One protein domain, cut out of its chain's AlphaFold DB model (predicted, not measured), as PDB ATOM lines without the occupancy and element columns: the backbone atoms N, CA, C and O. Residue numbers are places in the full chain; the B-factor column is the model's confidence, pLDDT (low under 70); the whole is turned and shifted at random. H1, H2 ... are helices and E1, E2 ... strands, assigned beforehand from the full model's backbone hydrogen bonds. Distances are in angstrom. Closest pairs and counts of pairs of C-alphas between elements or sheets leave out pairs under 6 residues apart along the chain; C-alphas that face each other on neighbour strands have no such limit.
ATOM      1  N   LEU A 862     -25.144  86.127  72.714       91.25
ATOM      2  CA  LEU A 862     -25.436  85.316  73.904       91.25
ATOM      3  C   LEU A 862     -26.425  84.165  73.662       91.25
ATOM      4  O   LEU A 862     -26.326  83.123  74.308       91.25
ATOM      5  N   ASP A 863     -27.440  84.368  72.813       91.81
ATOM      6  CA  ASP A 863     -28.422  83.323  72.486       91.81
ATOM      7  C   ASP A 863     -27.821  82.281  71.517       91.81
ATOM      8  O   ASP A 863     -28.305  81.143  71.470       91.81
ATOM      9  N   GLY A 864     -26.771  82.668  70.785       94.12
ATOM     10  CA  GLY A 864     -26.054  81.855  69.814       94.12
ATOM     11  C   GLY A 864     -26.774  81.701  68.471       94.12
ATOM     12  O   GLY A 864     -27.925  82.117  68.277       94.12
ATOM     13  N   TRP A 865     -26.091  81.074  67.519       96.44
ATOM     14  CA  TRP A 865     -26.623  80.713  66.204       96.44
ATOM     15  C   TRP A 865     -26.146  79.331  65.768       96.44
ATOM     16  O   TRP A 865     -25.184  78.785  66.298       96.44
ATOM     17  N   GLU A 866     -26.886  78.734  64.840       97.44
ATOM     18  CA  GLU A 866     -26.528  77.450  64.246       97.44
ATOM     19  C   GLU A 866     -25.616  77.696  63.039       97.44
ATOM     20  O   GLU A 866     -25.940  78.532  62.192       97.44
ATOM     21  N   ILE A 867     -24.507  76.965  62.981       96.94
ATOM     22  CA  ILE A 867     -23.618  76.841  61.822       96.94
ATOM     23  C   ILE A 867     -23.660  75.404  61.309       96.94
ATOM     24  O   ILE A 867     -23.947  74.496  62.090       96.94
ATOM     25  N   ASP A 868     -23.377  75.205  60.027       96.31
ATOM     26  CA  ASP A 868     -23.267  73.889  59.398       96.31
ATOM     27  C   ASP A 868     -21.808  73.695  58.970       96.31
ATOM     28  O   ASP A 868     -21.292  74.518  58.221       96.31
ATOM     29  N   ILE A 869     -21.155  72.642  59.463       96.69
ATOM     30  CA  ILE A 869     -19.726  72.374  59.230       96.69
ATOM     31  C   ILE A 869     -19.493  70.915  58.832       96.69
ATOM     32  O   ILE A 869     -20.329  70.051  59.114       96.69
ATOM     33  N   VAL A 870     -18.344  70.641  58.220       97.31
ATOM     34  CA  VAL A 870     -17.798  69.294  58.005       97.31
ATOM     35  C   VAL A 870     -16.389  69.285  58.588       97.31
ATOM     36  O   VAL A 870     -15.456  69.707  57.929       97.31
ATOM     37  N   ASP A 871     -16.232  68.850  59.836       93.81
ATOM     38  CA  ASP A 871     -14.966  68.878  60.594       93.81
ATOM     39  C   ASP A 871     -14.250  67.512  60.609       93.81
ATOM     40  O   ASP A 871     -13.439  67.204  61.484       93.81
ATOM     41  N   ASN A 872     -14.579  66.655  59.641       93.38
ATOM     42  CA  ASN A 872     -14.020  65.321  59.496       93.38
ATOM     43  C   ASN A 872     -13.506  65.109  58.070       93.38
ATOM     44  O   ASN A 872     -14.256  65.278  57.112       93.38
ATOM     45  N   HIS A 873     -12.251  64.669  57.956       91.62
ATOM     46  CA  HIS A 873     -11.585  64.387  56.682       91.62
ATOM     47  C   HIS A 873     -12.329  63.374  55.791       91.62
ATOM     48  O   HIS A 873     -12.514  63.628  54.607       91.62
ATOM     49  N   GLU A 874     -12.830  62.266  56.351       91.56
ATOM     50  CA  GLU A 874     -13.569  61.234  55.600       91.56
ATOM     51  C   GLU A 874     -14.897  61.792  55.057       91.56
ATOM     52  O   GLU A 874     -15.219  61.598  53.885       91.56
ATOM     53  N   ASP A 875     -15.636  62.551  55.875       93.50
ATOM     54  CA  ASP A 875     -16.889  63.185  55.444       93.50
ATOM     55  C   ASP A 875     -16.647  64.306  54.411       93.50
ATOM     56  O   ASP A 875     -17.480  64.509  53.526       93.50
ATOM     57  N   ALA A 876     -15.517  65.019  54.489       94.44
ATOM     58  CA  ALA A 876     -15.135  66.045  53.520       94.44
ATOM     59  C   ALA A 876     -14.748  65.443  52.160       94.44
ATOM     60  O   ALA A 876     -15.206  65.938  51.126       94.44
ATOM     61  N   LEU A 877     -14.005  64.331  52.147       90.75
ATOM     62  CA  LEU A 877     -13.724  63.567  50.925       90.75
ATOM     63  C   LEU A 877     -15.019  63.055  50.277       90.75
ATOM     64  O   LEU A 877     -15.235  63.263  49.082       90.75
ATOM     65  N   GLU A 878     -15.925  62.460  51.064       91.19
ATOM     66  CA  GLU A 878     -17.223  62.002  50.548       91.19
ATOM     67  C   GLU A 878     -18.103  63.161  50.046       91.19
ATOM     68  O   GLU A 878     -18.835  63.012  49.059       91.19
ATOM     69  N   LEU A 879     -18.054  64.323  50.706       93.06
ATOM     70  CA  LEU A 879     -18.733  65.533  50.247       93.06
ATOM     71  C   LEU A 879     -18.172  65.990  48.896       93.06
ATOM     72  O   LEU A 879     -18.955  66.314  47.998       93.06
ATOM     73  N   MET A 880     -16.847  66.018  48.745       89.25
ATOM     74  CA  MET A 880     -16.186  66.456  47.519       89.25
ATOM     75  C   MET A 880     -16.518  65.533  46.346       89.25
ATOM     76  O   MET A 880     -16.891  66.013  45.273       89.25
ATOM     77  N   GLU A 881     -16.492  64.218  46.561       87.81
ATOM     78  CA  GLU A 881     -16.929  63.213  45.585       87.81
ATOM     79  C   GLU A 881     -18.395  63.452  45.179       87.81
ATOM     80  O   GLU A 881     -18.704  63.646  44.002       87.81
ATOM     81  N   ALA A 882     -19.301  63.588  46.155       89.56
ATOM     82  CA  ALA A 882     -20.725  63.808  45.892       89.56
ATOM     83  C   ALA A 882     -21.039  65.128  45.157       89.56
ATOM     84  O   ALA A 882     -22.099  65.257  44.536       89.56
ATOM     85  N   VAL A 883     -20.161  66.134  45.243       88.00
ATOM     86  CA  VAL A 883     -20.325  67.439  44.577       88.00
ATOM     87  C   VAL A 883     -19.668  67.475  43.196       88.00
ATOM     88  O   VAL A 883     -20.183  68.148  42.293       88.00
ATOM     89  N   THR A 884     -18.547  66.781  43.014       84.81
ATOM     90  CA  THR A 884     -17.781  66.785  41.760       84.81
ATOM     91  C   THR A 884     -18.256  65.728  40.769       84.81
ATOM     92  O   THR A 884     -18.224  65.978  39.557       84.81
ATOM     93  N   GLU A 885     -18.777  64.597  41.246       85.44
ATOM     94  CA  GLU A 885     -19.260  63.525  40.385       85.44
ATOM     95  C   GLU A 885     -20.680  63.784  39.852       85.44
ATOM     96  O   GLU A 885     -21.648  63.894  40.608       85.44
ATOM     97  N   PRO A 886     -20.878  63.832  38.520       79.12
ATOM     98  CA  PRO A 886     -22.175  64.170  37.938       79.12
ATOM     99  C   PRO A 886     -23.254  63.085  38.105       79.12
ATOM    100  O   PRO A 886     -24.434  63.388  37.897       79.12
ATOM    101  N   ASP A 887     -22.865  61.848  38.428       84.25
ATOM    102  CA  ASP A 887     -23.757  60.689  38.560       84.25
ATOM    103  C   ASP A 887     -24.005  60.268  40.025       84.25
ATOM    104  O   ASP A 887     -24.798  59.347  40.258       84.25
ATOM    105  N   ASP A 888     -23.409  60.953  41.011       80.38
ATOM    106  CA  ASP A 888     -23.673  60.680  42.424       80.38
ATOM    107  C   ASP A 888     -25.090  61.150  42.831       80.38
ATOM    108  O   ASP A 888     -25.536  62.263  42.539       80.38
ATOM    109  N   GLU A 889     -25.849  60.260  43.483       88.62
ATOM    110  CA  GLU A 889     -27.210  60.518  43.978       88.62
ATOM    111  C   GLU A 889     -27.255  60.856  45.485       88.62
ATOM    112  O   GLU A 889     -28.352  61.087  46.021       88.62
ATOM    113  N   ARG A 890     -26.113  60.845  46.190       88.94
ATOM    114  CA  ARG A 890     -25.997  61.258  47.599       88.94
ATOM    115  C   ARG A 890     -26.409  62.727  47.746       88.94
ATOM    116  O   ARG A 890     -26.244  63.543  46.847       88.94
ATOM    117  N   ASP A 891     -27.029  63.057  48.877       89.31
ATOM    118  CA  ASP A 891     -27.420  64.436  49.190       89.31
ATOM    119  C   ASP A 891     -26.265  65.090  49.964       89.31
ATOM    120  O   ASP A 891     -26.034  64.650  51.092       89.31
ATOM    121  N   PRO A 892     -25.568  66.114  49.427       90.00
ATOM    122  CA  PRO A 892     -24.437  66.755  50.106       90.00
ATOM    123  C   PRO A 892     -24.768  67.215  51.530       90.00
ATOM    124  O   PRO A 892     -23.931  67.169  52.422       90.00
ATOM    125  N   ALA A 893     -26.031  67.575  51.785       91.00
ATOM    126  CA  ALA A 893     -26.498  68.012  53.097       91.00
ATOM    127  C   ALA A 893     -26.420  66.935  54.199       91.00
ATOM    128  O   ALA A 893     -26.669  67.247  55.360       91.00
ATOM    129  N   GLN A 894     -26.153  65.668  53.864       93.06
ATOM    130  CA  GLN A 894     -26.025  64.602  54.862       93.06
ATOM    131  C   GLN A 894     -24.684  64.616  55.607       93.06
ATOM    132  O   GLN A 894     -24.625  64.029  56.686       93.06
ATOM    133  N   PHE A 895     -23.658  65.240  55.022       93.94
ATOM    134  CA  PHE A 895     -22.298  65.313  55.568       93.94
ATOM    135  C   PHE A 895     -22.121  66.485  56.538       93.94
ATOM    136  O   PHE A 895     -21.267  66.442  57.410       93.94
ATOM    137  N   PHE A 896     -22.981  67.503  56.437       95.06
ATOM    138  CA  PHE A 896     -22.947  68.661  57.323       95.06
ATOM    139  C   PHE A 896     -23.500  68.334  58.717       95.06
ATOM    140  O   PHE A 896     -24.626  67.837  58.868       95.06
ATOM    141  N   GLU A 897     -22.738  68.693  59.750       95.00
ATOM    142  CA  GLU A 897     -23.183  68.735  61.139       95.00
ATOM    143  C   GLU A 897     -23.587  70.162  61.532       95.00
ATOM    144  O   GLU A 897     -22.812  71.109  61.426       95.00
ATOM    145  N   THR A 898     -24.810  70.314  62.053       96.12
ATOM    146  CA  THR A 898     -25.271  71.592  62.601       96.12
ATOM    147  C   THR A 898     -24.813  71.762  64.052       96.12
ATOM    148  O   THR A 898     -25.241  71.004  64.936       96.12
ATOM    149  N   ARG A 899     -24.037  72.811  64.337       94.88
ATOM    150  CA  ARG A 899     -23.546  73.156  65.681       94.88
ATOM    151  C   ARG A 899     -24.076  74.513  66.140       94.88
ATOM    152  O   ARG A 899     -24.089  75.474  65.387       94.88
ATOM    153  N   LEU A 900     -24.515  74.595  67.399       96.88
ATOM    154  CA  LEU A 900     -24.861  75.872  68.034       96.88
ATOM    155  C   LEU A 900     -23.582  76.513  68.584       96.88
ATOM    156  O   LEU A 900     -22.945  75.920  69.458       96.88
ATOM    157  N   VAL A 901     -23.252  77.707  68.102       96.44
ATOM    158  CA  VAL A 901     -22.108  78.520  68.537       96.44
ATOM    159  C   VAL A 901     -22.584  79.835  69.151       96.44
ATOM    160  O   VAL A 901     -23.723  80.253  68.937       96.44
ATOM    161  N   ASP A 902     -21.732  80.454  69.959       95.50
ATOM    162  CA  ASP A 902     -21.974  81.734  70.623       95.50
ATOM    163  C   ASP A 902     -20.665  82.528  70.701       95.50
ATOM    164  O   ASP A 902     -19.586  81.944  70.582       95.50
ATOM    165  N   SER A 903     -20.760  83.839  70.911       93.38
ATOM    166  CA  SER A 903     -19.603  84.733  71.012       93.38
ATOM    167  C   SER A 903     -19.674  85.605  72.272       93.38
ATOM    168  O   SER A 903     -20.662  85.546  73.016       93.38
ATOM    169  N   ASP A 904     -18.604  86.333  72.595       89.44
ATOM    170  CA  ASP A 904     -18.552  87.202  73.774       89.44
ATOM    171  C   ASP A 904     -18.959  88.643  73.412       89.44
ATOM    172  O   ASP A 904     -18.195  89.332  72.748       89.44
ATOM    173  N   PRO A 905     -20.097  89.175  73.904       89.94
ATOM    174  CA  PRO A 905     -20.536  90.528  73.555       89.94
ATOM    175  C   PRO A 905     -19.602  91.653  73.990       89.94
ATOM    176  O   PRO A 905     -19.831  92.809  73.634       89.94
ATOM    177  N   LEU A 906     -18.611  91.361  74.830       85.00
ATOM    178  CA  LEU A 906     -17.632  92.342  75.275       85.00
ATOM    179  C   LEU A 906     -16.428  92.436  74.339       85.00
ATOM    180  O   LEU A 906     -15.679  93.406  74.456       85.00
ATOM    181  N   VAL A 907     -16.244  91.484  73.420       84.44
ATOM    182  CA  VAL A 907     -15.066  91.374  72.554       84.44
ATOM    183  C   VAL A 907     -15.530  91.248  71.108       84.44
ATOM    184  O   VAL A 907     -16.357  90.414  70.796       84.44
ATOM    185  N   SER A 908     -15.013  92.084  70.207       87.00
ATOM    186  CA  SER A 908     -15.444  92.060  68.797       87.00
ATOM    187  C   SER A 908     -14.857  90.910  67.970       87.00
ATOM    188  O   SER A 908     -15.291  90.705  66.844       87.00
ATOM    189  N   ASP A 909     -13.824  90.244  68.480       89.69
ATOM    190  CA  ASP A 909     -13.136  89.086  67.893       89.69
ATOM    191  C   ASP A 909     -12.860  88.115  69.047       89.69
ATOM    192  O   ASP A 909     -11.883  88.255  69.792       89.69
ATOM    193  N   THR A 910     -13.804  87.206  69.279       89.44
ATOM    194  CA  THR A 910     -13.807  86.320  70.446       89.44
ATOM    195  C   THR A 910     -12.669  85.286  70.388       89.44
ATOM    196  O   THR A 910     -12.157  84.886  71.443       89.44
ATOM    197  N   SER A 911     -12.246  84.855  69.194       89.00
ATOM    198  CA  SER A 911     -11.178  83.861  68.997       89.00
ATOM    199  C   SER A 911      -9.778  84.490  68.945       89.00
ATOM    200  O   SER A 911      -8.785  83.827  69.262       89.00
ATOM    201  N   GLY A 912      -9.689  85.775  68.602       86.38
ATOM    202  CA  GLY A 912      -8.449  86.521  68.405       86.38
ATOM    203  C   GLY A 912      -7.755  86.229  67.069       86.38
ATOM    204  O   GLY A 912      -6.555  86.504  66.944       86.38
ATOM    205  N   ASN A 913      -8.454  85.643  66.087       84.25
ATOM    206  CA  ASN A 913      -7.900  85.248  64.781       84.25
ATOM    207  C   ASN A 913      -7.959  86.365  63.720       84.25
ATOM    208  O   ASN A 913      -7.509  86.161  62.585       84.25
ATOM    209  N   ARG A 914      -8.417  87.565  64.107       88.00
ATOM    210  CA  ARG A 914      -8.633  88.758  63.270       88.00
ATOM    211  C   ARG A 914      -9.862  88.703  62.366       88.00
ATOM    212  O   ARG A 914      -9.979  89.585  61.510       88.00
ATOM    213  N   LEU A 915     -10.748  87.733  62.548       90.50
ATOM    214  CA  LEU A 915     -12.118  87.798  62.055       90.50
ATOM    215  C   LEU A 915     -12.998  88.296  63.192       90.50
ATOM    216  O   LEU A 915     -12.891  87.849  64.326       90.50
ATOM    217  N   THR A 916     -13.829  89.290  62.907       91.62
ATOM    218  CA  THR A 916     -14.799  89.754  63.900       91.62
ATOM    219  C   THR A 916     -15.940  88.752  64.040       91.62
ATOM    220  O   THR A 916     -16.313  88.103  63.063       91.62
ATOM    221  N   ASP A 917     -16.586  88.703  65.205       93.69
ATOM    222  CA  ASP A 917     -17.697  87.778  65.469       93.69
ATOM    223  C   ASP A 917     -18.832  87.918  64.430       93.69
ATOM    224  O   ASP A 917     -19.520  86.955  64.086       93.69
ATOM    225  N   VAL A 918     -19.037  89.134  63.900       94.25
ATOM    226  CA  VAL A 918     -20.008  89.401  62.828       94.25
ATOM    227  C   VAL A 918     -19.574  88.824  61.476       94.25
ATOM    228  O   VAL A 918     -20.429  88.376  60.713       94.25
ATOM    229  N   GLU A 919     -18.275  88.817  61.171       94.62
ATOM    230  CA  GLU A 919     -17.735  88.183  59.963       94.62
ATOM    231  C   GLU A 919     -17.866  86.664  60.070       94.62
ATOM    232  O   GLU A 919     -18.372  86.035  59.146       94.62
ATOM    233  N   GLU A 920     -17.532  86.084  61.222       96.00
ATOM    234  CA  GLU A 920     -17.685  84.646  61.475       96.00
ATOM    235  C   GLU A 920     -19.161  84.216  61.436       96.00
ATOM    236  O   GLU A 920     -19.509  83.195  60.838       96.00
ATOM    237  N   PHE A 921     -20.072  85.049  61.954       95.25
ATOM    238  CA  PHE A 921     -21.517  84.856  61.797       95.25
ATOM    239  C   PHE A 921     -21.966  84.838  60.326       95.25
ATOM    240  O   PHE A 921     -22.849  84.058  59.960       95.25
ATOM    241  N   GLU A 922     -21.404  85.705  59.477       94.62
ATOM    242  CA  GLU A 922     -21.729  85.756  58.046       94.62
ATOM    243  C   GLU A 922     -21.113  84.593  57.253       94.62
ATOM    244  O   GLU A 922     -21.728  84.139  56.282       94.62
ATOM    245  N   LEU A 923     -19.940  84.113  57.671       93.94
ATOM    246  CA  LEU A 923     -19.225  82.987  57.066       93.94
ATOM    247  C   LEU A 923     -19.759  81.625  57.516       93.94
ATOM    248  O   LEU A 923     -19.640  80.655  56.777       93.94
ATOM    249  N   GLY A 924     -20.393  81.555  58.689       95.50
ATOM    250  CA  GLY A 924     -20.817  80.292  59.288       95.50
ATOM    251  C   GLY A 924     -19.692  79.569  60.031       95.50
ATOM    252  O   GLY A 924     -19.775  78.358  60.205       95.50
ATOM    253  N   THR A 925     -18.669  80.291  60.487       96.81
ATOM    254  CA  THR A 925     -17.563  79.750  61.287       96.81
ATOM    255  C   THR A 925     -17.827  79.908  62.789       96.81
ATOM    256  O   THR A 925     -18.821  80.518  63.210       96.81
ATOM    257  N   ASN A 926     -17.003  79.283  63.634       96.38
ATOM    258  CA  ASN A 926     -17.167  79.332  65.084       96.38
ATOM    259  C   ASN A 926     -16.349  80.476  65.710       96.38
ATOM    260  O   ASN A 926     -15.145  80.312  65.867       96.38
ATOM    261  N   PRO A 927     -16.988  81.518  66.273       95.56
ATOM    262  CA  PRO A 927     -16.293  82.688  66.814       95.56
ATOM    263  C   PRO A 927     -15.410  82.434  68.036       95.56
ATOM    264  O   PRO A 927     -14.703  83.312  68.521       95.56
ATOM    265  N   ARG A 928     -15.442  81.225  68.598       93.44
ATOM    266  CA  ARG A 928     -14.557  80.822  69.700       93.44
ATOM    267  C   ARG A 928     -13.363  79.985  69.256       93.44
ATOM    268  O   ARG A 928     -12.561  79.618  70.118       93.44
ATOM    269  N   GLN A 929     -13.268  79.623  67.981       95.12
ATOM    270  CA  GLN A 929     -12.175  78.824  67.434       95.12
ATOM    271  C   GLN A 929     -11.525  79.588  66.287       95.12
ATOM    272  O   GLN A 929     -12.207  80.107  65.425       95.12
ATOM    273  N   SER A 930     -10.195  79.659  66.285       94.75
ATOM    274  CA  SER A 930      -9.466  80.291  65.183       94.75
ATOM    275  C   SER A 930      -9.481  79.460  63.896       94.75
ATOM    276  O   SER A 930      -9.229  80.004  62.826       94.75
ATOM    277  N   ASP A 931      -9.695  78.156  64.052       95.06
ATOM    278  CA  ASP A 931      -9.793  77.112  63.038       95.06
ATOM    279  C   ASP A 931     -11.067  76.329  63.388       95.06
ATOM    280  O   ASP A 931     -11.160  75.708  64.455       95.06
ATOM    281  N   THR A 932     -12.106  76.489  62.576       95.62
ATOM    282  CA  THR A 932     -13.437  75.944  62.857       95.62
ATOM    283  C   THR A 932     -13.502  74.428  62.661       95.62
ATOM    284  O   THR A 932     -14.295  73.778  63.359       95.62
ATOM    285  N   THR A 933     -12.692  73.879  61.754       94.75
ATOM    286  CA  THR A 933     -12.663  72.466  61.333       94.75
ATOM    287  C   THR A 933     -11.563  71.655  62.023       94.75
ATOM    288  O   THR A 933     -11.604  70.427  61.971       94.75
ATOM    289  N   ASP A 934     -10.644  72.312  62.737       93.12
ATOM    290  CA  ASP A 934      -9.447  71.728  63.363       93.12
ATOM    291  C   ASP A 934      -8.550  70.984  62.337       93.12
ATOM    292  O   ASP A 934      -7.917  69.973  62.671       93.12
ATOM    293  N   ASP A 935      -8.490  71.465  61.091       92.06
ATOM    294  CA  ASP A 935      -7.661  70.895  60.014       92.06
ATOM    295  C   ASP A 935      -6.264  71.534  59.903       92.06
ATOM    296  O   ASP A 935      -5.435  71.107  59.102       92.06
ATOM    297  N   GLY A 936      -5.943  72.506  60.757       89.25
ATOM    298  CA  GLY A 936      -4.645  73.176  60.775       89.25
ATOM    299  C   GLY A 936      -4.582  74.439  59.916       89.25
ATOM    300  O   GLY A 936      -3.599  75.177  60.034       89.25
ATOM    301  N   ILE A 937      -5.623  74.742  59.136       92.25
ATOM    302  CA  ILE A 937      -5.768  75.990  58.386       92.25
ATOM    303  C   ILE A 937      -6.738  76.895  59.154       92.25
ATOM    304  O   ILE A 937      -7.909  76.588  59.334       92.25
ATOM    305  N   SER A 938      -6.273  78.058  59.622       93.62
ATOM    306  CA  SER A 938      -7.186  78.990  60.306       93.62
ATOM    307  C   SER A 938      -8.266  79.529  59.364       93.62
ATOM    308  O   SER A 938      -8.010  79.735  58.176       93.62
ATOM    309  N   ASP A 939      -9.430  79.890  59.906       94.81
ATOM    310  CA  ASP A 939     -10.548  80.438  59.124       94.81
ATOM    311  C   ASP A 939     -10.105  81.656  58.289       94.81
ATOM    312  O   ASP A 939     -10.478  81.828  57.128       94.81
ATOM    313  N   THR A 940      -9.228  82.491  58.857       93.31
ATOM    314  CA  THR A 940      -8.635  83.651  58.180       93.31
ATOM    315  C   THR A 940      -7.729  83.255  57.011       93.31
ATOM    316  O   THR A 940      -7.701  83.963  56.000       93.31
ATOM    317  N   GLN A 941      -6.959  82.168  57.141       92.38
ATOM    318  CA  GLN A 941      -6.110  81.643  56.065       92.38
ATOM    319  C   GLN A 941      -6.956  81.030  54.953       92.38
ATOM    320  O   GLN A 941      -6.750  81.401  53.797       92.38
ATOM    321  N   ALA A 942      -7.943  80.196  55.288       93.31
ATOM    322  CA  ALA A 942      -8.831  79.565  54.314       93.31
ATOM    323  C   ALA A 942      -9.501  80.606  53.397       93.31
ATOM    324  O   ALA A 942      -9.488  80.466  52.182       93.31
ATOM    325  N   LEU A 943      -9.953  81.746  53.937       92.06
ATOM    326  CA  LEU A 943     -10.531  82.845  53.137       92.06
ATOM    327  C   LEU A 943      -9.575  83.500  52.130       92.06
ATOM    328  O   LEU A 943     -10.018  84.227  51.236       92.06
ATOM    329  N   SER A 944      -8.267  83.341  52.323       89.50
ATOM    330  CA  SER A 944      -7.253  83.875  51.413       89.50
ATOM    331  C   SER A 944      -6.880  82.905  50.289       89.50
ATOM    332  O   SER A 944      -6.200  83.323  49.347       89.50
TER     333      SER A 944
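Overview. This is residues 862 to 944 of the 1119 residues of an uncharacterized protein of Natronolimnobius sp. AArcel1 (UniProt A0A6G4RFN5). Little regular structure is here: E1 and E2 make a short antiparallel ribbon, H1 follows E1 by a tight link and lies toward one end of the long axis, and long loops lead from H1 to E2, from E2 to H2 and from H2 to H3, with the loops of residues 885 to 896 and 902 to 916 reaching the two far ends at Asp 887 and Leu 906. Of 83 printed residues, 33 are in named elements, in order E1, H1, E2, H2, H3, a mixed class. It is only just loose, close to compact: radius of gyration of the C-alphas 14.3 A, spans 48 by 27 by 17 A.

Arrangement. Begin with E1, residues 865 to 869, and E2, residues 897 to 901; N 867 and O 899 are within hydrogen-bond range at 2.9 A. H1, residues 873 to 884, H2, residues 917 to 923, and H3, residues 939 to 942, are apart from each other. H1 and H2 have every O i to N i+4 pair within range; H3 is too short.

Along the chain. Find E1 beginning at C-alpha 865 (-26.623, 80.713, 66.204) and H3 ending at C-alpha 942 (-8.831, 79.565, 54.314); H1 runs 16.3 A.

Size, cuts and confidence. The links H1 to E2, E2 to H2 and H2 to H3 are long. The printed part has no cut; no printed residue is under pLDDT 70.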